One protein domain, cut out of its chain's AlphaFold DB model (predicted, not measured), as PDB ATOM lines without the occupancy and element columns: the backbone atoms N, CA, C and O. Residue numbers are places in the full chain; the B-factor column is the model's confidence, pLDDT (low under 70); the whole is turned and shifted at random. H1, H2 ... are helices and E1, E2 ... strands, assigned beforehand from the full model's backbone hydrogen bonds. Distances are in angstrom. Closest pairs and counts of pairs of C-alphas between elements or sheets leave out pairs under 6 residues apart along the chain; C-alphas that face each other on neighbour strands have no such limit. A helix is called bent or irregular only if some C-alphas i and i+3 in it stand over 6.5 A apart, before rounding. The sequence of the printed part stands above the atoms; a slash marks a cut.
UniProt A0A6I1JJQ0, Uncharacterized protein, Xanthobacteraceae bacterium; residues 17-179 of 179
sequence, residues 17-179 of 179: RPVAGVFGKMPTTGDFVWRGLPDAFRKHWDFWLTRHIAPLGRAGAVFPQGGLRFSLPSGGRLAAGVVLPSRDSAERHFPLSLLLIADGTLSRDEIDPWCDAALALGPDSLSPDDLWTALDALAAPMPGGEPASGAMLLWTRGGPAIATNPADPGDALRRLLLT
ATOM      1  N   ARG A  17      20.846  45.484 -25.310       86.81
ATOM      2  CA  ARG A  17      20.578  44.866 -26.604       86.81
ATOM      3  C   ARG A  17      19.922  43.494 -26.393       86.81
ATOM      4  O   ARG A  17      20.446  42.677 -25.634       86.81
ATOM      5  N   PRO A  18      18.791  43.208 -27.058       93.00
ATOM      6  CA  PRO A  18      18.187  41.891 -26.960       93.00
ATOM      7  C   PRO A  18      19.090  40.790 -27.522       93.00
ATOM      8  O   PRO A  18      19.768  40.986 -28.531       93.00
ATOM      9  N   VAL A  19      19.043  39.612 -26.903       93.94
ATOM     10  CA  VAL A  19      19.826  38.436 -27.308       93.94
ATOM     11  C   VAL A  19      19.003  37.564 -28.247       93.94
ATOM     12  O   VAL A  19      17.859  37.226 -27.930       93.94
ATOM     13  N   ALA A  20      19.580  37.172 -29.382       96.94
ATOM     14  CA  ALA A  20      18.931  36.268 -30.322       96.94
ATOM     15  C   ALA A  20      19.263  34.796 -30.031       96.94
ATOM     16  O   ALA A  20      20.358  34.452 -29.579       96.94
ATOM     17  N   GLY A  21      18.326  33.900 -30.333       97.00
ATOM     18  CA  GLY A  21      18.514  32.471 -30.131       97.00
ATOM     19  C   GLY A  21      17.670  31.600 -31.048       97.00
ATOM     20  O   GLY A  21      16.710  32.044 -31.676       97.00
ATOM     21  N   VAL A  22      18.034  30.324 -31.097       97.75
ATOM     22  CA  VAL A  22      17.338  29.292 -31.870       97.75
ATOM     23  C   VAL A  22      17.072  28.084 -30.985       97.75
ATOM     24  O   VAL A  22      17.897  27.737 -30.138       97.75
ATOM     25  N   PHE A  23      15.916  27.445 -31.167       98.25
ATOM     26  CA  PHE A  23      15.587  26.166 -30.537       98.25
ATOM     27  C   PHE A  23      14.652  25.336 -31.414       98.25
ATOM     28  O   PHE A  23      13.643  25.853 -31.889       98.25
ATOM     29  N   GLY A  24      14.924  24.041 -31.570       97.50
ATOM     30  CA  GLY A  24      14.001  23.118 -32.234       97.50
ATOM     31  C   GLY A  24      14.712  22.070 -33.073       97.50
ATOM     32  O   GLY A  24      15.801  21.629 -32.714       97.50
ATOM     33  N   LYS A  25      14.091  21.664 -34.182       96.88
ATOM     34  CA  LYS A  25      14.720  20.808 -35.196       96.88
ATOM     35  C   LYS A  25      15.014  21.597 -36.462       96.88
ATOM     36  O   LYS A  25      14.276  22.520 -36.800       96.88
ATOM     37  N   MET A  26      16.071  21.203 -37.156       95.94
ATOM     38  CA  MET A  26      16.467  21.766 -38.443       95.94
ATOM     39  C   MET A  26      16.735  20.629 -39.432       95.94
ATOM     40  O   MET A  26      17.290  19.609 -39.014       95.94
ATOM     41  N   PRO A  27      16.436  20.798 -40.731       93.56
ATOM     42  CA  PRO A  27      16.705  19.771 -41.742       93.56
ATOM     43  C   PRO A  27      18.188  19.395 -41.860       93.56
ATOM     44  O   PRO A  27      18.522  18.279 -42.251       93.56
ATOM     45  N   THR A  28      19.082  20.323 -41.508       91.38
ATOM     46  CA  THR A  28      20.541  20.168 -41.571       91.38
ATOM     47  C   THR A  28      21.126  19.351 -40.416       91.38
ATOM     48  O   THR A  28      22.309  19.009 -40.451       91.38
ATOM     49  N   THR A  29      20.326  19.002 -39.403       91.75
ATOM     50  CA  THR A  29      20.777  18.256 -38.222       91.75
ATOM     51  C   THR A  29      19.913  17.038 -37.947       91.75
ATOM     52  O   THR A  29      18.718  17.035 -38.221       91.75
ATOM     53  N   GLY A  30      20.514  16.009 -37.343       89.38
ATOM     54  CA  GLY A  30      19.801  14.802 -36.931       89.38
ATOM     55  C   GLY A  30      19.053  14.930 -35.608       89.38
ATOM     56  O   GLY A  30      18.136  14.157 -35.396       89.38
ATOM     57  N   ASP A  31      19.393  15.887 -34.739       92.12
ATOM     58  CA  ASP A  31      18.822  16.045 -33.392       92.12
ATOM     59  C   ASP A  31      18.367  17.488 -33.112       92.12
ATOM     60  O   ASP A  31      18.393  18.352 -33.989       92.12
ATOM     61  N   PHE A  32      17.895  17.736 -31.886       94.25
ATOM     62  CA  PHE A  32      17.520  19.070 -31.423       94.25
ATOM     63  C   PHE A  32      18.716  20.021 -31.381       94.25
ATOM     64  O   PHE A  32      19.808  19.655 -30.946       94.25
ATOM     65  N   VAL A  33      18.462  21.275 -31.739       95.00
ATOM     66  CA  VAL A  33      19.448  22.355 -31.733       95.00
ATOM     67  C   VAL A  33      19.042  23.437 -30.745       95.00
ATOM     68  O   VAL A  33      17.854  23.702 -30.546       95.00
ATOM     69  N   TRP A  34      20.034  24.072 -30.124       95.88
ATOM     70  CA  TRP A  34      19.836  25.283 -29.338       95.88
ATOM     71  C   TRP A  34      21.089  26.157 -29.338       95.88
ATOM     72  O   TRP A  34      22.198  25.640 -29.181       95.88
ATOM     73  N   ARG A  35      20.916  27.475 -29.491       96.81
ATOM     74  CA  ARG A  35      21.971  28.498 -29.362       96.81
ATOM     75  C   ARG A  35      21.386  29.805 -28.835       96.81
ATOM     76  O   ARG A  35      20.206  30.062 -29.053       96.81
ATOM     77  N   GLY A  36      22.197  30.603 -28.140       93.44
ATOM     78  CA  GLY A  36      21.823  31.951 -27.683       93.44
ATOM     79  C   GLY A  36      20.736  32.028 -26.602       93.44
ATOM     80  O   GLY A  36      20.300  33.116 -26.250       93.44
ATOM     81  N   LEU A  37      20.279  30.895 -26.052       93.25
ATOM     82  CA  LEU A  37      19.188  30.861 -25.072       93.25
ATOM     83  C   LEU A  37      19.685  30.528 -23.661       93.25
ATOM     84  O   LEU A  37      20.385  29.526 -23.490       93.25
ATOM     85  N   PRO A  38      19.245  31.270 -22.627       92.12
ATOM     86  CA  PRO A  38      19.433  30.866 -21.242       92.12
ATOM     87  C   PRO A  38      18.801  29.496 -20.981       92.12
ATOM     88  O   PRO A  38      17.642  29.252 -21.325       92.12
ATOM     89  N   ASP A  39      19.533  28.609 -20.310       91.62
ATOM     90  CA  ASP A  39      19.116  27.215 -20.112       91.62
ATOM     91  C   ASP A  39      17.771  27.068 -19.394       91.62
ATOM     92  O   ASP A  39      16.962  26.199 -19.730       91.62
ATOM     93  N   ALA A  40      17.516  27.926 -18.402       91.19
ATOM     94  CA  ALA A  40      16.250  27.940 -17.681       91.19
ATOM     95  C   ALA A  40      15.084  28.266 -18.623       91.19
ATOM     96  O   ALA A  40      14.076  27.564 -18.609       91.19
ATOM     97  N   PHE A  41      15.236  29.279 -19.478       93.38
ATOM     98  CA  PHE A  41      14.223  29.643 -20.463       93.38
ATOM     99  C   PHE A  41      14.023  28.516 -21.486       93.38
ATOM    100  O   PHE A  41      12.891  28.081 -21.700       93.38
ATOM    101  N   ARG A  42      15.116  27.974 -22.041       95.19
ATOM    102  CA  ARG A  42      15.089  26.878 -23.023       95.19
ATOM    103  C   ARG A  42      14.248  25.696 -22.542       95.19
ATOM    104  O   ARG A  42      13.424  25.201 -23.299       95.19
ATOM    105  N   LYS A  43      14.427  25.252 -21.291       95.81
ATOM    106  CA  LYS A  43      13.671  24.115 -20.730       95.81
ATOM    107  C   LYS A  43      12.163  24.379 -20.670       95.81
ATOM    108  O   LYS A  43      11.377  23.497 -21.004       95.81
ATOM    109  N   HIS A  44      11.757  25.582 -20.263       95.44
ATOM    110  CA  HIS A  44      10.341  25.953 -20.223       95.44
ATOM    111  C   HIS A  44       9.756  26.085 -21.633       95.44
ATOM    112  O   HIS A  44       8.633  25.640 -21.874       95.44
ATOM    113  N   TRP A  45      10.524  26.650 -22.567       97.62
ATOM    114  CA  TRP A  45      10.116  26.796 -23.961       97.62
ATOM    115  C   TRP A  45       9.970  25.445 -24.672       97.62
ATOM    116  O   TRP A  45       8.962  25.205 -25.332       97.62
ATOM    117  N   ASP A  46      10.917  24.527 -24.468       97.88
ATOM    118  CA  ASP A  46      10.844  23.147 -24.959       97.88
ATOM    119  C   ASP A  46       9.575  22.440 -24.470       97.88
ATOM    120  O   ASP A  46       8.792  21.912 -25.265       97.88
ATOM    121  N   PHE A  47       9.313  22.508 -23.161       97.56
ATOM    122  CA  PHE A  47       8.098  21.940 -22.585       97.56
ATOM    123  C   PHE A  47       6.835  22.538 -23.220       97.56
ATOM    124  O   PHE A  47       5.912  21.800 -23.577       97.56
ATOM    125  N   TRP A  48       6.802  23.861 -23.410       98.06
ATOM    126  CA  TRP A  48       5.669  24.548 -24.026       98.06
ATOM    127  C   TRP A  48       5.437  24.101 -25.477       98.06
ATOM    128  O   TRP A  48       4.317  23.721 -25.830       98.06
ATOM    129  N   LEU A  49       6.489  24.051 -26.301       97.88
ATOM    130  CA  LEU A  49       6.412  23.574 -27.686       97.88
ATOM    131  C   LEU A  49       5.969  22.112 -27.760       97.88
ATOM    132  O   LEU A  49       5.076  21.776 -28.540       97.88
ATOM    133  N   THR A  50       6.560  21.251 -26.931       97.38
ATOM    134  CA  THR A  50       6.238  19.821 -26.866       97.38
ATOM    135  C   THR A  50       4.775  19.593 -26.497       97.38
ATOM    136  O   THR A  50       4.120  18.723 -27.080       97.38
ATOM    137  N   ARG A  51       4.245  20.383 -25.558       97.25
ATOM    138  CA  ARG A  51       2.871  20.256 -25.065       97.25
ATOM    139  C   ARG A  51       1.835  20.856 -26.010       97.25
ATOM    140  O   ARG A  51       0.758  20.281 -26.146       97.25
ATOM    141  N   HIS A  52       2.131  21.993 -26.639       96.62
ATOM    142  CA  HIS A  52       1.107  22.798 -27.312       96.62
ATOM    143  C   HIS A  52       1.265  22.894 -28.831       96.62
ATOM    144  O   HIS A  52       0.258  22.945 -29.528       96.62
ATOM    145  N   ILE A  53       2.489  22.869 -29.365       95.94
ATOM    146  CA  ILE A  53       2.738  23.076 -30.801       95.94
ATOM    147  C   ILE A  53       3.013  21.763 -31.531       95.94
ATOM    148  O   ILE A  53       2.407  21.480 -32.565       95.94
ATOM    149  N   ALA A  54       3.896  20.925 -30.988       94.44
ATOM    150  CA  ALA A  54       4.281  19.664 -31.615       94.44
ATOM    151  C   ALA A  54       3.085  18.728 -31.905       94.44
ATOM    152  O   ALA A  54       3.072  18.119 -32.977       94.44
ATOM    153  N   PRO A  55       2.055  18.609 -31.035       93.44
ATOM    154  CA  PRO A  55       0.872  17.810 -31.348       93.44
ATOM    155  C   PRO A  55       0.078  18.351 -32.540       93.44
ATOM    156  O   PRO A  55      -0.417  17.555 -33.331       93.44
ATOM    157  N   LEU A  56      -0.004  19.677 -32.696       91.38
ATOM    158  CA  LEU A  56      -0.722  20.314 -33.804       91.38
ATOM    159  C   LEU A  56      -0.020  20.043 -35.136       91.38
ATOM    160  O   LEU A  56      -0.670  19.635 -36.094       91.38
ATOM    161  N   GLY A  57       1.310  20.166 -35.175       86.38
ATOM    162  CA  GLY A  57       2.093  19.814 -36.362       86.38
ATOM    163  C   GLY A  57       1.927  18.343 -36.761       86.38
ATOM    164  O   GLY A  57       1.688  18.043 -37.926       86.38
ATOM    165  N   ARG A  58       1.960  17.416 -35.789       86.44
ATOM    166  CA  ARG A  58       1.716  15.981 -36.048       86.44
ATOM    167  C   ARG A  58       0.291  15.677 -36.517       86.44
ATOM    168  O   ARG A  58       0.093  14.702 -37.230       86.44
ATOM    169  N   ALA A  59      -0.683  16.489 -36.108       86.56
ATOM    170  CA  ALA A  59      -2.075  16.376 -36.534       86.56
ATOM    171  C   ALA A  59      -2.351  17.032 -37.902       86.56
ATOM    172  O   ALA A  59      -3.499  17.045 -38.339       86.56
ATOM    173  N   GLY A  60      -1.325  17.566 -38.579       82.44
ATOM    174  CA  GLY A  60      -1.456  18.173 -39.903       82.44
ATOM    175  C   GLY A  60      -1.927  19.627 -39.892       82.44
ATOM    176  O   GLY A  60      -2.460  20.088 -40.899       82.44
ATOM    177  N   ALA A  61      -1.755  20.355 -38.781       85.19
ATOM    178  CA  ALA A  61      -2.053  21.786 -38.740       85.19
ATOM    179  C   ALA A  61      -1.236  22.548 -39.794       85.19
ATOM    180  O   ALA A  61      -0.024  22.347 -39.925       85.19
ATOM    181  N   VAL A  62      -1.900  23.445 -40.521       81.81
ATOM    182  CA  VAL A  62      -1.262  24.269 -41.546       81.81
ATOM    183  C   VAL A  62      -0.688  25.499 -40.865       81.81
ATOM    184  O   VAL A  62      -1.415  26.351 -40.358       81.81
ATOM    185  N   PHE A  63       0.639  25.593 -40.829       87.25
ATOM    186  CA  PHE A  63       1.279  26.788 -40.302       87.25
ATOM    187  C   PHE A  63       1.069  27.965 -41.261       87.25
ATOM    188  O   PHE A  63       1.225  27.806 -42.475       87.25
ATOM    189  N   PRO A  64       0.752  29.156 -40.732       87.06
ATOM    190  CA  PRO A  64       0.559  30.348 -41.539       87.06
ATOM    191  C   PRO A  64       1.858  30.740 -42.246       87.06
ATOM    192  O   PRO A  64       2.965  30.549 -41.727       87.06
ATOM    193  N   GLN A  65       1.721  31.359 -43.418       86.00
ATOM    194  CA  GLN A  65       2.852  31.971 -44.105       86.00
ATOM    195  C   GLN A  65       3.480  33.040 -43.191       86.00
ATOM    196  O   GLN A  65       2.803  33.955 -42.728       86.00
ATOM    197  N   GLY A  66       4.780  32.913 -42.910       92.50
ATOM    198  CA  GLY A  66       5.476  33.783 -41.956       92.50
ATOM    199  C   GLY A  66       5.458  33.304 -40.498       92.50
ATOM    200  O   GLY A  66       5.897  34.057 -39.627       92.50
ATOM    201  N   GLY A  67       4.980  32.079 -40.246       95.12
ATOM    202  CA  GLY A  67       5.048  31.395 -38.956       95.12
ATOM    203  C   GLY A  67       4.089  31.929 -37.890       95.12
ATOM    204  O   GLY A  67       3.429  32.958 -38.053       95.12
ATOM    205  N   LEU A  68       4.010  31.202 -36.775       97.31
ATOM    206  CA  LEU A  68       3.293  31.644 -35.580       97.31
ATOM    207  C   LEU A  68       4.192  32.599 -34.796       97.31
ATOM    208  O   LEU A  68       5.236  32.188 -34.295       97.31
ATOM    209  N   ARG A  69       3.785  33.858 -34.666       98.06
ATOM    210  CA  ARG A  69       4.533  34.872 -33.921       98.06
ATOM    211  C   ARG A  69       4.047  34.953 -32.487       98.06
ATOM    212  O   ARG A  69       2.871  34.696 -32.212       98.06
ATOM    213  N   PHE A  70       4.953  35.294 -31.581       98.44
ATOM    214  CA  PHE A  70       4.639  35.350 -30.163       98.44
ATOM    215  C   PHE A  70       5.408  36.435 -29.416       98.44
ATOM    216  O   PHE A  70       6.487  36.869 -29.823       98.44
ATOM    217  N   SER A  71       4.850  36.816 -28.270       98.12
ATOM    218  CA  SER A  71       5.539  37.540 -27.214       98.12
ATOM    219  C   SER A  71       5.132  36.940 -25.869       98.12
ATOM    220  O   SER A  71       3.967  36.622 -25.626       98.12
ATOM    221  N   LEU A  72       6.116  36.705 -25.013       98.00
ATOM    222  CA  LEU A  72       5.984  35.992 -23.752       98.00
ATOM    223  C   LEU A  72       6.725  36.777 -22.663       98.00
ATOM    224  O   LEU A  72       7.945  36.636 -22.520       98.00
ATOM    225  N   PRO A  73       6.004  37.619 -21.906       96.50
ATOM    226  CA  PRO A  73       6.560  38.280 -20.734       96.50
ATOM    227  C   PRO A  73       6.918  37.264 -19.642       96.50
ATOM    228  O   PRO A  73       6.126  36.375 -19.323       96.50
ATOM    229  N   SER A  74       8.101  37.392 -19.040       92.00
ATOM    230  CA  SER A  74       8.532  36.563 -17.910       92.00
ATOM    231  C   SER A  74       9.613  37.260 -17.086       92.00
ATOM    232  O   SER A  74      10.671  37.612 -17.603       92.00
ATOM    233  N   GLY A  75       9.360  37.463 -15.789       89.12
ATOM    234  CA  GLY A  75      10.356  38.018 -14.864       89.12
ATOM    235  C   GLY A  75      10.882  39.405 -15.255       89.12
ATOM    236  O   GLY A  75      12.055  39.685 -15.037       89.12
ATOM    237  N   GLY A  76      10.048  40.247 -15.879       91.12
ATOM    238  CA  GLY A  76      10.434  41.575 -16.374       91.12
ATOM    239  C   GLY A  76      11.119  41.578 -17.745       91.12
ATOM    240  O   GLY A  76      11.319  42.652 -18.311       91.12
ATOM    241  N   ARG A  77      11.419  40.401 -18.305       94.88
ATOM    242  CA  ARG A  77      11.965  40.210 -19.654       94.88
ATOM    243  C   ARG A  77      10.885  39.790 -20.634       94.88
ATOM    244  O   ARG A  77       9.857  39.236 -20.238       94.88
ATOM    245  N   LEU A  78      11.143  39.992 -21.917       96.81
ATOM    246  CA  LEU A  78      10.271  39.536 -22.989       96.81
ATOM    247  C   LEU A  78      11.008  38.537 -23.873       96.81
ATOM    248  O   LEU A  78      12.016  38.885 -24.477       96.81
ATOM    249  N   ALA A  79      10.480  37.321 -23.986       97.69
ATOM    250  CA  ALA A  79      10.833  36.436 -25.087       97.69
ATOM    251  C   ALA A  79       9.845  36.666 -26.233       97.69
ATOM    252  O   ALA A  79       8.636  36.591 -26.026       97.69
ATOM    253  N   ALA A  80      10.333  36.938 -27.432       98.06
ATOM    254  CA  ALA A  80       9.507  37.144 -28.612       98.06
ATOM    255  C   ALA A  80      10.111  36.430 -29.818       98.06
ATOM    256  O   ALA A  80      11.280  36.049 -29.796       98.06
ATOM    257  N   GLY A  81       9.322  36.246 -30.870       98.12
ATOM    258  CA  GLY A  81       9.839  35.732 -32.130       98.12
ATOM    259  C   GLY A  81       8.815  34.944 -32.921       98.12
ATOM    260  O   GLY A  81       7.617  35.232 -32.874       98.12
ATOM    261  N   VAL A  82       9.302  33.950 -33.661       98.38
ATOM    262  CA  VAL A  82       8.507  33.168 -34.608       98.38
ATOM    263  C   VAL A  82       8.764  31.671 -34.458       98.38
ATOM    264  O   VAL A  82       9.896  31.226 -34.265       98.38
ATOM    265  N   VAL A  83       7.687  30.896 -34.559       97.94
ATOM    266  CA  VAL A  83       7.682  29.434 -34.581       97.94
ATOM    267  C   VAL A  83       7.282  28.950 -35.970       97.94
ATOM    268  O   VAL A  83       6.258  29.361 -36.524       97.94
ATOM    269  N   LEU A  84       8.090  28.050 -36.516       95.69
ATOM    270  CA  LEU A  84       7.980  27.494 -37.856       95.69
ATOM    271  C   LEU A  84       7.709  25.988 -37.815       95.69
ATOM    272  O   LEU A  84       8.178  25.304 -36.895       95.69
ATOM    273  N   PRO A  85       7.000  25.446 -38.821       93.69
ATOM    274  CA  PRO A  85       6.993  24.009 -39.039       93.69
ATOM    275  C   PRO A  85       8.411  23.565 -39.414       93.69
ATOM    276  O   PRO A  85       9.080  24.229 -40.198       93.69
ATOM    277  N   SER A  86       8.882  22.458 -38.844       94.75
ATOM    278  CA  SER A  86      10.208  21.920 -39.153       94.75
ATOM    279  C   SER A  86      10.290  20.417 -38.867       94.75
ATOM    280  O   SER A  86       9.408  19.821 -38.230       94.75
ATOM    281  N   ARG A  87      11.362  19.804 -39.366       93.62
ATOM    282  CA  ARG A  87      11.741  18.399 -39.191       93.62
ATOM    283  C   ARG A  87      13.263  18.270 -39.216       93.62
ATOM    284  O   ARG A  87      13.941  19.119 -39.785       93.62
ATOM    285  N   ASP A  88      13.784  17.233 -38.575       94.50
ATOM    286  CA  ASP A  88      15.208  16.896 -38.677       94.50
ATOM    287  C   ASP A  88      15.516  16.096 -39.949       94.50
ATOM    288  O   ASP A  88      14.613  15.720 -40.700       94.50
ATOM    289  N   SER A  89      16.796  15.792 -40.170       93.12
ATOM    290  CA  SER A  89      17.253  14.971 -41.299       93.12
ATOM    291  C   SER A  89      16.705  13.532 -41.292       93.12
ATOM    292  O   SER A  89      16.866  12.811 -42.273       93.12
ATOM    293  N   ALA A  90      16.090  13.091 -40.188       95.00
ATOM    294  CA  ALA A  90      15.408  11.806 -40.054       95.00
ATOM    295  C   ALA A  90      13.876  11.935 -40.206       95.00
ATOM    296  O   ALA A  90      13.144  11.010 -39.852       95.00
ATOM    297  N   GLU A  91      13.385  13.076 -40.709       91.62
ATOM    298  CA  GLU A  91      11.968  13.387 -40.943       91.62
ATOM    299  C   GLU A  91      11.096  13.387 -39.666       91.62
ATOM    300  O   GLU A  91       9.858  13.344 -39.718       91.62
ATOM    301  N   ARG A  92      11.712  13.487 -38.480       93.00
ATOM    302  CA  ARG A  92      10.978  13.588 -37.211       93.00
ATOM    303  C   ARG A  92      10.522  15.032 -37.030       93.00
ATOM    304  O   ARG A  92      11.333  15.946 -36.899       93.00
ATOM    305  N   HIS A  93       9.212  15.242 -36.980       93.19
ATOM    306  CA  HIS A  93       8.630  16.581 -36.914       93.19
ATOM    307  C   HIS A  93       8.770  17.195 -35.519       93.19
ATOM    308  O   HIS A  93       8.395  16.589 -34.508       93.19
ATOM    309  N   PHE A  94       9.285  18.420 -35.466       95.94
ATOM    310  CA  PHE A  94       9.268  19.276 -34.282       95.94
ATOM    311  C   PHE A  94       9.483  20.726 -34.731       95.94
ATOM    312  O   PHE A  94      10.330  20.951 -35.592       95.94
ATOM    313  N   PRO A  95       8.747  21.704 -34.178       96.62
ATOM    314  CA  PRO A  95       8.853  23.089 -34.622       96.62
ATOM    315  C   PRO A  95      10.258  23.672 -34.433       96.62
ATOM    316  O   PRO A  95      10.981  23.301 -33.507       96.62
ATOM    317  N   LEU A  96      10.609  24.639 -35.275       97.56
ATOM    318  CA  LEU A  96      11.785  25.490 -35.099       97.56
ATOM    319  C   LEU A  96      11.336  26.845 -34.556       97.56
ATOM    320  O   LEU A  96      10.378  27.425 -35.055       97.56
ATOM    321  N   SER A  97      12.008  27.353 -33.531       98.50
ATOM    322  CA  SER A  97      11.781  28.689 -32.982       98.50
ATOM    323  C   SER A  97      12.997  29.568 -33.225       98.50
ATOM    324  O   SER A  97      14.115  29.169 -32.894       98.50
ATOM    325  N   LEU A  98      12.754  30.767 -33.749       98.50
ATOM    326  CA  LEU A  98      13.719  31.864 -33.813       98.50
ATOM    327  C   LEU A  98      13.271  32.892 -32.776       98.50
ATOM    328  O   LEU A  98      12.117  33.333 -32.814       98.50
ATOM    329  N   LEU A  99      14.140  33.218 -31.824       97.88
ATOM    330  CA  LEU A  99      13.786  34.004 -30.646       97.88
ATOM    331  C   LEU A  99      14.666  35.233 -30.464       97.88
ATOM    332  O   LEU A  99      15.846  35.225 -30.805       97.88
ATOM    333  N   LEU A 100      14.074  36.224 -29.812       96.31
ATOM    334  CA  LEU A 100      14.705  37.398 -29.244       96.31
ATOM    335  C   LEU A 100      14.332  37.470 -27.755       96.31
ATOM    336  O   LEU A 100      13.156  37.328 -27.410       96.31
ATOM    337  N   ILE A 101      15.304  37.688 -26.871       96.12
ATOM    338  CA  ILE A 101      15.080  37.921 -25.438       96.12
ATOM    339  C   ILE A 101      15.516  39.342 -25.108       96.12
ATOM    340  O   ILE A 101      16.689  39.673 -25.249       96.12
ATOM    341  N   ALA A 102      14.576  40.165 -24.652       95.50
ATOM    342  CA  ALA A 102      14.800  41.572 -24.354       95.50
ATOM    343  C   ALA A 102      14.607  41.888 -22.862       95.50
ATOM    344  O   ALA A 102      13.673  41.386 -22.224       95.50
ATOM    345  N   ASP A 103      15.449  42.775 -22.329       94.06
ATOM    346  CA  ASP A 103      15.356  43.314 -20.965       94.06
ATOM    347  C   ASP A 103      14.385  44.507 -20.920       94.06
ATOM    348  O   ASP A 103      14.755  45.657 -20.673       94.06
ATOM    349  N   GLY A 104      13.118  44.213 -21.226       93.25
ATOM    350  CA  GLY A 104      12.014  45.167 -21.238       93.25
ATOM    351  C   GLY A 104      10.920  44.771 -22.224       93.25
ATOM    352  O   GLY A 104      10.881  43.649 -22.734       93.25
ATOM    353  N   THR A 105      10.002  45.696 -22.479       94.12
ATOM    354  CA  THR A 105       8.890  45.499 -23.419       94.12
ATOM    355  C   THR A 105       9.304  45.744 -24.870       94.12
ATOM    356  O   THR A 105      10.107  46.625 -25.152       94.12
ATOM    357  N   LEU A 106       8.715  44.981 -25.792       95.50
ATOM    358  CA  LEU A 106       8.710  45.245 -27.230       95.50
ATOM    359  C   LEU A 106       7.270  45.159 -27.725       95.50
ATOM    360  O   LEU A 106       6.510  44.267 -27.325       95.50
ATOM    361  N   SER A 107       6.897  46.087 -28.590       94.81
ATOM    362  CA  SER A 107       5.620  46.089 -29.287       94.81
ATOM    363  C   SER A 107       5.626  45.105 -30.458       94.81
ATOM    364  O   SER A 107       6.665  44.642 -30.930       94.81
ATOM    365  N   ARG A 108       4.436  44.783 -30.968       94.94
ATOM    366  CA  ARG A 108       4.305  43.931 -32.156       94.94
ATOM    367  C   ARG A 108       4.939  44.557 -33.392       94.94
ATOM    368  O   ARG A 108       5.558  43.835 -34.161       94.94
ATOM    369  N   ASP A 109       4.828  45.875 -33.533       95.00
ATOM    370  CA  ASP A 109       5.378  46.618 -34.669       95.00
ATOM    371  C   ASP A 109       6.916  46.610 -34.669       95.00
ATOM    372  O   ASP A 109       7.532  46.780 -35.716       95.00
ATOM    373  N   GLU A 110       7.540  46.348 -33.518       96.00
ATOM    374  CA  GLU A 110       8.988  46.141 -33.383       96.00
ATOM    375  C   GLU A 110       9.392  44.673 -33.591       96.00
ATOM    376  O   GLU A 110      10.427  44.389 -34.195       96.00
ATOM    377  N   ILE A 111       8.572  43.727 -33.120       97.19
ATOM    378  CA  ILE A 111       8.830  42.283 -33.262       97.19
ATOM    379  C   ILE A 111       8.626  41.825 -34.713       97.19
ATOM    380  O   ILE A 111       9.381  40.991 -35.213       97.19
ATOM    381  N   ASP A 112       7.611  42.347 -35.403       97.44
ATOM    382  CA  ASP A 112       7.219  41.885 -36.736       97.44
ATOM    383  C   ASP A 112       8.315  42.069 -37.806       97.44
ATOM    384  O   ASP A 112       8.562  41.102 -38.539       97.44
ATOM    385  N   PRO A 113       9.009  43.222 -37.890       97.44
ATOM    386  CA  PRO A 113      10.147  43.401 -38.790       97.44
ATOM    387  C   PRO A 113      11.327  42.482 -38.463       97.44
ATOM    388  O   PRO A 113      11.954  41.948 -39.378       97.44
ATOM    389  N   TRP A 114      11.613  42.251 -37.176       97.81
ATOM    390  CA  TRP A 114      12.673  41.324 -36.776       97.81
ATOM    391  C   TRP A 114      12.338  39.887 -37.192       97.81
ATOM    392  O   TRP A 114      13.183  39.200 -37.762       97.81
ATOM    393  N   CYS A 115      11.089  39.451 -36.999       98.12
ATOM    394  CA  CYS A 115      10.617  38.155 -37.487       98.12
ATOM    395  C   CYS A 115      10.755  38.042 -39.012       98.12
ATOM    396  O   CYS A 115      11.227  37.022 -39.503       98.12
ATOM    397  N   ASP A 116      10.374  39.076 -39.770       97.75
ATOM    398  CA  ASP A 116      10.533  39.083 -41.230       97.75
ATOM    399  C   ASP A 116      12.006  38.934 -41.646       97.75
ATOM    400  O   ASP A 116      12.317  38.121 -42.521       97.75
ATOM    401  N   ALA A 117      12.913  39.658 -40.986       98.06
ATOM    402  CA  ALA A 117      14.349  39.565 -41.235       98.06
ATOM    403  C   ALA A 117      14.917  38.184 -40.867       98.06
ATOM    404  O   ALA A 117      15.658  37.601 -41.655       98.06
ATOM    405  N   ALA A 118      14.524  37.624 -39.720       98.00
ATOM    406  CA  ALA A 118      14.942  36.298 -39.268       98.00
ATOM    407  C   ALA A 118      14.517  35.188 -40.243       98.00
ATOM    408  O   ALA A 118      15.288  34.269 -40.517       98.00
ATOM    409  N   LEU A 119      13.312  35.285 -40.809       97.50
ATOM    410  CA  LEU A 119      12.832  34.340 -41.822       97.50
ATOM    411  C   LEU A 119      13.565  34.486 -43.157       97.50
ATOM    412  O   LEU A 119      13.818  33.484 -43.827       97.50
ATOM    413  N   ALA A 120      13.933  35.712 -43.533       97.56
ATOM    414  CA  ALA A 120      14.672  35.989 -44.763       97.56
ATOM    415  C   ALA A 120      16.093  35.393 -44.774       97.56
ATOM    416  O   ALA A 120      16.674  35.251 -45.847       97.56
ATOM    417  N   LEU A 121      16.629  34.985 -43.614       97.25
ATOM    418  CA  LEU A 121      17.906  34.269 -43.512       97.25
ATOM    419  C   LEU A 121      17.862  32.849 -44.103       97.25
ATOM    420  O   LEU A 121      18.913  32.263 -44.343       97.25
ATOM    421  N   GLY A 122      16.675  32.277 -44.335       95.88
ATOM    422  CA  GLY A 122      16.536  30.920 -44.870       95.88
ATOM    423  C   GLY A 122      16.943  29.832 -43.864       95.88
ATOM    424  O   GLY A 122      17.851  29.044 -44.155       95.88
ATOM    425  N   PRO A 123      16.273  29.751 -42.695       93.88
ATOM    426  CA  PRO A 123      16.677  28.880 -41.586       93.88
ATOM    427  C   PRO A 123      16.781  27.395 -41.956       93.88
ATOM    428  O   PRO A 123      17.617  26.692 -41.401       93.88
ATOM    429  N   ASP A 124      16.002  26.922 -42.929       91.56
ATOM    430  CA  ASP A 124      16.006  25.515 -43.356       91.56
ATOM    431  C   ASP A 124      17.295  25.091 -44.078       91.56
ATOM    432  O   ASP A 124      17.559  23.898 -44.228       91.56
ATOM    433  N   SER A 125      18.092  26.060 -44.542       92.12
ATOM    434  CA  SER A 125      19.293  25.828 -45.353       92.12
ATOM    435  C   SER A 125      20.609  26.020 -44.597       92.12
ATOM    436  O   SER A 125      21.658  25.592 -45.074       92.12
ATOM    437  N   LEU A 126      20.560  26.651 -43.423       94.94
ATOM    438  CA  LEU A 126      21.743  27.005 -42.645       94.94
ATOM    439  C   LEU A 126      22.113  25.915 -41.635       94.94
ATOM    440  O   LEU A 126      21.275  25.127 -41.183       94.94
ATOM    441  N   SER A 127      23.388  25.891 -41.247       95.50
ATOM    442  CA  SER A 127      23.796  25.169 -40.045       95.50
ATOM    443  C   SER A 127      23.269  25.894 -38.793       95.50
ATOM    444  O   SER A 127      22.965  27.091 -38.852       95.50
ATOM    445  N   PRO A 128      23.166  25.219 -37.635       94.62
ATOM    446  CA  PRO A 128      22.697  25.866 -36.408       94.62
ATOM    447  C   PRO A 128      23.579  27.035 -35.950       94.62
ATOM    448  O   PRO A 128      23.062  28.022 -35.430       94.62
ATOM    449  N   ASP A 129      24.898  26.922 -36.137       96.19
ATOM    450  CA  ASP A 129      25.864  27.948 -35.731       96.19
ATOM    451  C   ASP A 129      25.818  29.157 -36.676       96.19
ATOM    452  O   ASP A 129      25.835  30.298 -36.210       96.19
ATOM    453  N   ASP A 130      25.669  28.920 -37.984       97.38
ATOM    454  CA  ASP A 130      25.529  29.991 -38.978       97.38
ATOM    455  C   ASP A 130      24.202  30.733 -38.808       97.38
ATOM    456  O   ASP A 130      24.172  31.962 -38.837       97.38
ATOM    457  N   LEU A 131      23.103  30.001 -38.575       97.69
ATOM    458  CA  LEU A 131      21.797  30.603 -38.317       97.69
ATOM    459  C   LEU A 131      21.832  31.466 -37.054       97.69
ATOM    460  O   LEU A 131      21.349  32.593 -37.076       97.69
ATOM    461  N   TRP A 132      22.410  30.962 -35.961       97.50
ATOM    462  CA  TRP A 132      22.524  31.746 -34.734       97.50
ATOM    463  C   TRP A 132      23.380  32.998 -34.929       97.50
ATOM    464  O   TRP A 132      22.951  34.081 -34.544       97.50
ATOM    465  N   THR A 133      24.535  32.866 -35.585       97.44
ATOM    466  CA  THR A 133      25.415  34.002 -35.894       97.44
ATOM    467  C   THR A 133      24.693  35.051 -36.739       97.44
ATOM    468  O   THR A 133      24.772  36.245 -36.458       97.44
ATOM    469  N   ALA A 134      23.939  34.617 -37.751       97.69
ATOM    470  CA  ALA A 134      23.167  35.509 -38.604       97.69
ATOM    471  C   ALA A 134      22.021  36.201 -37.845       97.69
ATOM    472  O   ALA A 134      21.798  37.392 -38.050       97.69
ATOM    473  N   LEU A 135      21.329  35.489 -36.948       97.44
ATOM    474  CA  LEU A 135      20.299  36.066 -36.078       97.44
ATOM    475  C   LEU A 135      20.879  37.106 -35.113       97.44
ATOM    476  O   LEU A 135      20.290  38.171 -34.945       97.44
ATOM    477  N   ASP A 136      22.027  36.812 -34.502       95.88
ATOM    478  CA  ASP A 136      22.712  37.719 -33.574       95.88
ATOM    479  C   ASP A 136      23.279  38.960 -34.282       95.88
ATOM    480  O   ASP A 136      23.413  40.026 -33.684       95.88
ATOM    481  N   ALA A 137      23.541  38.870 -35.587       96.06
ATOM    482  CA  ALA A 137      23.932  40.005 -36.417       96.06
ATOM    483  C   ALA A 137      22.749  40.889 -36.862       96.06
ATOM    484  O   ALA A 137      22.976  41.987 -37.377       96.06
ATOM    485  N   LEU A 138      21.494  40.453 -36.681       95.94
ATOM    486  CA  LEU A 138      20.335  41.271 -37.043       95.94
ATOM    487  C   LEU A 138      20.230  42.515 -36.151       95.94
ATOM    488  O   LEU A 138      20.512  42.495 -34.948       95.94
ATOM    489  N   ALA A 139      19.743  43.602 -36.750       93.12
ATOM    490  CA  ALA A 139      19.297  44.761 -35.998       93.12
ATOM    491  C   ALA A 139      18.104  44.348 -35.121       93.12
ATOM    492  O   ALA A 139      17.040  43.988 -35.626       93.12
ATOM    493  N   ALA A 140      18.305  44.373 -33.805       90.38
ATOM    494  CA  ALA A 140      17.265  44.096 -32.827       90.38
ATOM    495  C   ALA A 140      16.607  45.414 -32.386       90.38
ATOM    496  O   ALA A 140      17.309  46.418 -32.234       90.38
ATOM    497  N   PRO A 141      15.281  45.436 -32.169       91.31
ATOM    498  CA  PRO A 141      14.621  46.609 -31.615       91.31
ATOM    499  C   PRO A 141      15.093  46.861 -30.179       91.31
ATOM    500  O   PRO A 141      15.284  45.924 -29.404       91.31
ATOM    501  N   MET A 142      15.265  48.129 -29.811       92.31
ATOM    502  CA  MET A 142      15.636  48.488 -28.445       92.31
ATOM    503  C   MET A 142      14.423  48.343 -27.521       92.31
ATOM    504  O   MET A 142      13.388  48.943 -27.806       92.31
ATOM    505  N   PRO A 143      14.516  47.586 -26.413       91.94
ATOM    506  CA  PRO A 143      13.382  47.415 -25.515       91.94
ATOM    507  C   PRO A 143      12.968  48.735 -24.865       91.94
ATOM    508  O   PRO A 143      13.793  49.616 -24.636       91.94
ATOM    509  N   GLY A 144      11.705  48.867 -24.470       88.69
ATOM    510  CA  GLY A 144      11.262  49.950 -23.591       88.69
ATOM    511  C   GLY A 144      11.952  49.901 -22.218       88.69
ATOM    512  O   GLY A 144      12.545  48.894 -21.836       88.69
ATOM    513  N   GLY A 145      11.895  50.996 -21.457       83.31
ATOM    514  CA  GLY A 145      12.431  51.051 -20.085       83.31
ATOM    515  C   GLY A 145      11.598  50.279 -19.054       83.31
ATOM    516  O   GLY A 145      12.091  49.977 -17.971       83.31
ATOM    517  N   GLU A 146      10.352  49.953 -19.397       89.62
ATOM    518  CA  GLU A 146       9.416  49.275 -18.506       89.62
ATOM    519  C   GLU A 146       9.593  47.749 -18.541       89.62
ATOM    520  O   GLU A 146       9.757  47.172 -19.629       89.62
ATOM    521  N   PRO A 147       9.499  47.071 -17.381       92.44
ATOM    522  CA  PRO A 147       9.587  45.621 -17.307       92.44
ATOM    523  C   PRO A 147       8.423  44.967 -18.056       92.44
ATOM    524  O   PRO A 147       7.258  45.348 -17.911       92.44
ATOM    525  N   ALA A 148       8.725  43.926 -18.826       94.06
ATOM    526  CA  ALA A 148       7.699  43.172 -19.527       94.06
ATOM    527  C   ALA A 148       6.777  42.436 -18.547       94.06
ATOM    528  O   ALA A 148       7.221  41.695 -17.665       94.06
ATOM    529  N   SER A 149       5.471  42.621 -18.732       94.12
ATOM    530  CA  SER A 149       4.416  41.995 -17.937       94.12
ATOM    531  C   SER A 149       3.167  41.743 -18.788       94.12
ATOM    532  O   SER A 149       3.064  42.226 -19.915       94.12
ATOM    533  N   GLY A 150       2.220  40.970 -18.254       93.62
ATOM    534  CA  GLY A 150       0.953  40.664 -18.918       93.62
ATOM    535  C   GLY A 150       0.877  39.249 -19.493       93.62
ATOM    536  O   GLY A 150       1.624  38.355 -19.100       93.62
ATOM    537  N   ALA A 151      -0.094  39.042 -20.383       95.88
ATOM    538  CA  ALA A 151      -0.366  37.750 -21.008       95.88
ATOM    539  C   ALA A 151       0.626  37.432 -22.138       95.88
ATOM    540  O   ALA A 151       1.236  38.329 -22.720       95.88
ATOM    541  N   MET A 152       0.722  36.149 -22.495       97.69
ATOM    542  CA  MET A 152       1.358  35.747 -23.746       97.69
ATOM    543  C   MET A 152       0.496  36.236 -24.910       97.69
ATOM    544  O   MET A 152      -0.724  36.069 -24.885       97.69
ATOM    545  N   LEU A 153       1.113  36.812 -25.934       98.44
ATOM    546  CA  LEU A 153       0.430  37.151 -27.178       98.44
ATOM    547  C   LEU A 153       0.836  36.164 -28.267       98.44
ATOM    548  O   LEU A 153       2.008  35.807 -28.380       98.44
ATOM    549  N   LEU A 154      -0.136  35.756 -29.079       98.06
ATOM    550  CA  LEU A 154       0.048  34.934 -30.272       98.06
ATOM    551  C   LEU A 154      -0.591  35.618 -31.479       98.06
ATOM    552  O   LEU A 154      -1.706  36.129 -31.367       98.06
ATOM    553  N   TRP A 155       0.088  35.633 -32.624       97.62
ATOM    554  CA  TRP A 155      -0.452  36.213 -33.858       97.62
ATOM    555  C   TRP A 155       0.173  35.610 -35.116       97.62
ATOM    556  O   TRP A 155       1.154  34.868 -35.064       97.62
ATOM    557  N   THR A 156      -0.406  35.946 -36.264       96.12
ATOM    558  CA  THR A 156       0.163  35.696 -37.594       96.12
ATOM    559  C   THR A 156       0.591  37.015 -38.228       96.12
ATOM    560  O   THR A 156       0.143  38.087 -37.812       96.12
ATOM    561  N   ARG A 157       1.471  36.963 -39.235       94.56
ATOM    562  CA  ARG A 157       1.935  38.164 -39.947       94.56
ATOM    563  C   ARG A 157       0.744  38.987 -40.456       94.56
ATOM    564  O   ARG A 157      -0.093  38.467 -41.185       94.56
ATOM    565  N   GLY A 158       0.668  40.261 -40.059       90.81
ATOM    566  CA  GLY A 158      -0.426  41.174 -40.429       90.81
ATOM    567  C   GLY A 158      -1.790  40.876 -39.782       90.81
ATOM    568  O   GLY A 158      -2.739  41.623 -40.007       90.81
ATOM    569  N   GLY A 159      -1.907  39.813 -38.981       92.38
ATOM    570  CA  GLY A 159      -3.137  39.428 -38.289       92.38
ATOM    571  C   GLY A 159      -3.305  40.100 -36.919       92.38
ATOM    572  O   GLY A 159      -2.376  40.731 -36.407       92.38
ATOM    573  N   PRO A 160      -4.481  39.977 -36.279       94.25
ATOM    574  CA  PRO A 160      -4.676  40.430 -34.906       94.25
ATOM    575  C   PRO A 160      -3.921  39.538 -33.910       94.25
ATOM    576  O   PRO A 160      -3.747  38.340 -34.137       94.25
ATOM    577  N   ALA A 161      -3.517  40.114 -32.776       96.69
ATOM    578  CA  ALA A 161      -2.963  39.346 -31.667       96.69
ATOM    579  C   ALA A 161      -4.042  38.829 -30.722       96.69
ATOM    580  O   ALA A 161      -4.990  39.535 -30.382       96.69
ATOM    581  N   ILE A 162      -3.852  37.592 -30.272       97.50
ATOM    582  CA  ILE A 162      -4.691  36.915 -29.292       97.50
ATOM    583  C   ILE A 162      -3.895  36.814 -27.991       97.50
ATOM    584  O   ILE A 162      -2.848  36.167 -27.947       97.50
ATOM    585  N   ALA A 163      -4.396  37.454 -26.936       97.88
ATOM    586  CA  ALA A 163      -3.865  37.290 -25.590       97.88
ATOM    587  C   ALA A 163      -4.278  35.931 -25.016       97.88
ATOM    588  O   ALA A 163      -5.436  35.528 -25.136       97.88
ATOM    589  N   THR A 164      -3.341  35.229 -24.386       97.69
ATOM    590  CA  THR A 164      -3.568  33.892 -23.841       97.69
ATOM    591  C   THR A 164      -2.721  33.606 -22.604       97.69
ATOM    592  O   THR A 164      -1.658  34.192 -22.388       97.69
ATOM    593  N   ASN A 165      -3.180  32.657 -21.788       96.00
ATOM    594  CA  ASN A 165      -2.358  32.060 -20.744       96.00
ATOM    595  C   ASN A 165      -1.366  31.072 -21.395       96.00
ATOM    596  O   ASN A 165      -1.820  30.168 -22.102       96.00
ATOM    597  N   PRO A 166      -0.043  31.180 -21.163       95.31
ATOM    598  CA  PRO A 166       0.923  30.220 -21.702       95.31
ATOM    599  C   PRO A 166       0.694  28.783 -21.206       95.31
ATOM    600  O   PRO A 166       1.088  27.844 -21.892       95.31
ATOM    601  N   ALA A 167       0.042  28.585 -20.054       95.62
ATOM    602  CA  ALA A 167      -0.300  27.256 -19.544       95.62
ATOM    603  C   ALA A 167      -1.502  26.607 -20.259       95.62
ATOM    604  O   ALA A 167      -1.656  25.382 -20.178       95.62
ATOM    605  N   ASP A 168      -2.329  27.412 -20.938       96.31
ATOM    606  CA  ASP A 168      -3.512  26.971 -21.682       96.31
ATOM    607  C   ASP A 168      -3.746  27.805 -22.966       96.31
ATOM    608  O   ASP A 168      -4.694  28.585 -23.057       96.31
ATOM    609  N   PRO A 169      -2.868  27.684 -23.983       96.50
ATOM    610  CA  PRO A 169      -2.961  28.440 -25.232       96.50
ATOM    611  C   PRO A 169      -3.882  27.801 -26.285       96.50
ATOM    612  O   PRO A 169      -3.896  28.242 -27.434       96.50
ATOM    613  N   GLY A 170      -4.615  26.738 -25.936       94.38
ATOM    614  CA  GLY A 170      -5.278  25.858 -26.904       94.38
ATOM    615  C   GLY A 170      -6.240  26.583 -27.845       94.38
ATOM    616  O   GLY A 170      -6.164  26.404 -29.059       94.38
ATOM    617  N   ASP A 171      -7.110  27.436 -27.309       93.88
ATOM    618  CA  ASP A 171      -8.100  28.164 -28.113       93.88
ATOM    619  C   ASP A 171      -7.450  29.170 -29.068       93.88
ATOM    620  O   ASP A 171      -7.851  29.261 -30.231       93.88
ATOM    621  N   ALA A 172      -6.417  29.881 -28.610       95.62
ATOM    622  CA  ALA A 172      -5.657  30.805 -29.445       95.62
ATOM    623  C   ALA A 172      -4.953  30.062 -30.591       95.62
ATOM    624  O   ALA A 172      -5.058  30.467 -31.746       95.62
ATOM    625  N   LEU A 173      -4.305  28.931 -30.294       94.88
ATOM    626  CA  LEU A 173      -3.607  28.130 -31.299       94.88
ATOM    627  C   LEU A 173      -4.554  27.548 -32.347       94.88
ATOM    628  O   LEU A 173      -4.250  27.619 -33.536       94.88
ATOM    629  N   ARG A 174      -5.720  27.026 -31.944       90.94
ATOM    630  CA  ARG A 174      -6.712  26.519 -32.907       90.94
ATOM    631  C   ARG A 174      -7.189  27.620 -33.854       90.94
ATOM    632  O   ARG A 174      -7.310  27.372 -35.045       90.94
ATOM    633  N   ARG A 175      -7.401  28.841 -33.351       91.12
ATOM    634  CA  ARG A 175      -7.813  29.989 -34.179       91.12
ATOM    635  C   ARG A 175      -6.745  30.465 -35.162       91.12
ATOM    636  O   ARG A 175      -7.108  31.106 -36.135       91.12
ATOM    637  N   LEU A 176      -5.463  30.214 -34.890       92.38
ATOM    638  CA  LEU A 176      -4.354  30.705 -35.719       92.38
ATOM    639  C   LEU A 176      -3.752  29.634 -36.640       92.38
ATOM    640  O   LEU A 176      -3.121  29.995 -37.627       92.38
ATOM    641  N   LEU A 177      -3.898  28.345 -36.308       87.06
ATOM    642  CA  LEU A 177      -3.228  27.229 -37.000       87.06
ATOM    643  C   LEU A 177      -4.183  26.224 -37.665       87.06
ATOM    644  O   LEU A 177      -3.718  25.304 -38.336       87.06
ATOM    645  N   LEU A 178      -5.496  26.336 -37.445       76.94
ATOM    646  CA  LEU A 178      -6.506  25.424 -38.011       76.94
ATOM    647  C   LEU A 178      -7.550  26.162 -38.866       76.94
ATOM    648  O   LEU A 178      -8.701  25.732 -38.935       76.94
ATOM    649  N   THR A 179      -7.161  27.293 -39.453       61.22
ATOM    650  CA  THR A 179      -8.006  28.107 -40.342       61.22
ATOM    651  C   THR A 179      -8.003  27.597 -41.766       61.22
ATOM    652  O   THR A 179      -6.891  27.280 -42.247       61.22
TER     653      THR A 179
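This is residues 17 to 179 of the 179 residues of an uncharacterized protein of Xanthobacteraceae bacterium (UniProt A0A6I1JJQ0). A twisted sheet of seven strands forms the middle layer, with helices over both of its faces: the long, kinked H1 and the short H4 on one, H2 and H3 on the other. H3 covers the E2 and E1 end of the sheet, H2 packs over E5, E4 and E3, and H4 packs over E6 at the far end. The printed part has 163 residues with four named helices and seven named strands, in the order E1 E2 H1 E3 E4 E5 H2 H3 E6 E7 H4; the class is mixed, helices and strands. The sheet's order is E2 E1 E5 E4 E3 E6 E7, all antiparallel. The whole is compact, with a radius of gyration of the C-alphas of 14.5 A and a rounded outline of 44 by 35 by 29 A.

E1, residues 19 to 24, begins at C-alpha 19 (19.826, 38.436, -27.308) and is 17.1 A long. E2 is residues 33 to 35. H1, residues 39 to 58, is 26.1 A long, with a kink of 41 degrees near residue 50; it is irregular, but only just, with C-alphas 51 and 54 6.7 A apart. E3, residues 68 to 74, E4, residues 77 to 84, and E5, residues 96 to 102, measure 19.1 A, 22.6 A and 19.6 A. H2, residues 108 to 120, is 18.2 A long and H3, residues 128 to 136, 12.2 A. E6 is residues 152 to 155 and E7 residues 162 to 164. H4, residues 170 to 177, ends at C-alpha 177 (-3.228, 27.229, -37.000).

E3, E4 and E5 form a meander, each strand the antiparallel neighbour of the one before; N 72 and O 79 are 2.7 A apart, N 80 and O 100 2.8 A. E5 pairs with E1, N 99 to O 21 at 2.8 A. The hairpin E1 and E2 has N 33 and O 24 at 2.9 A. E3 pairs with E6, N 69 to O 155 at 2.8 A, and the hairpin E6 and E7 has N 162 and O 154 at 2.8 A. H2's height over the sheet is 8.7 A; the closest C-alphas of H2 and E4, Cys 115 and Gly 81, are 5.9 A apart. H3 is on the same face, its Asp 136 closest to Ala 20 of E1, C-alphas 5.2 A apart. On the opposite face, H1 and H4 are close but not clearly touching, C-alphas 52 and 170 at 7.1 A. H4 runs along the strands, 15 degrees from E6 on the local plane. Every O i to N i+4 pair is within hydrogen-bond range in H3 and H4; H1 has 13 of 16 and H2 7 of 9.

The two C-alphas farthest apart, Ala 90 and Gly 145, are 44.1 A apart. The printed part has no cut. The links E4 to E5 and H3 to E6 are long. Mean pLDDT of the printed part is 94.2; residue 179 is under 70.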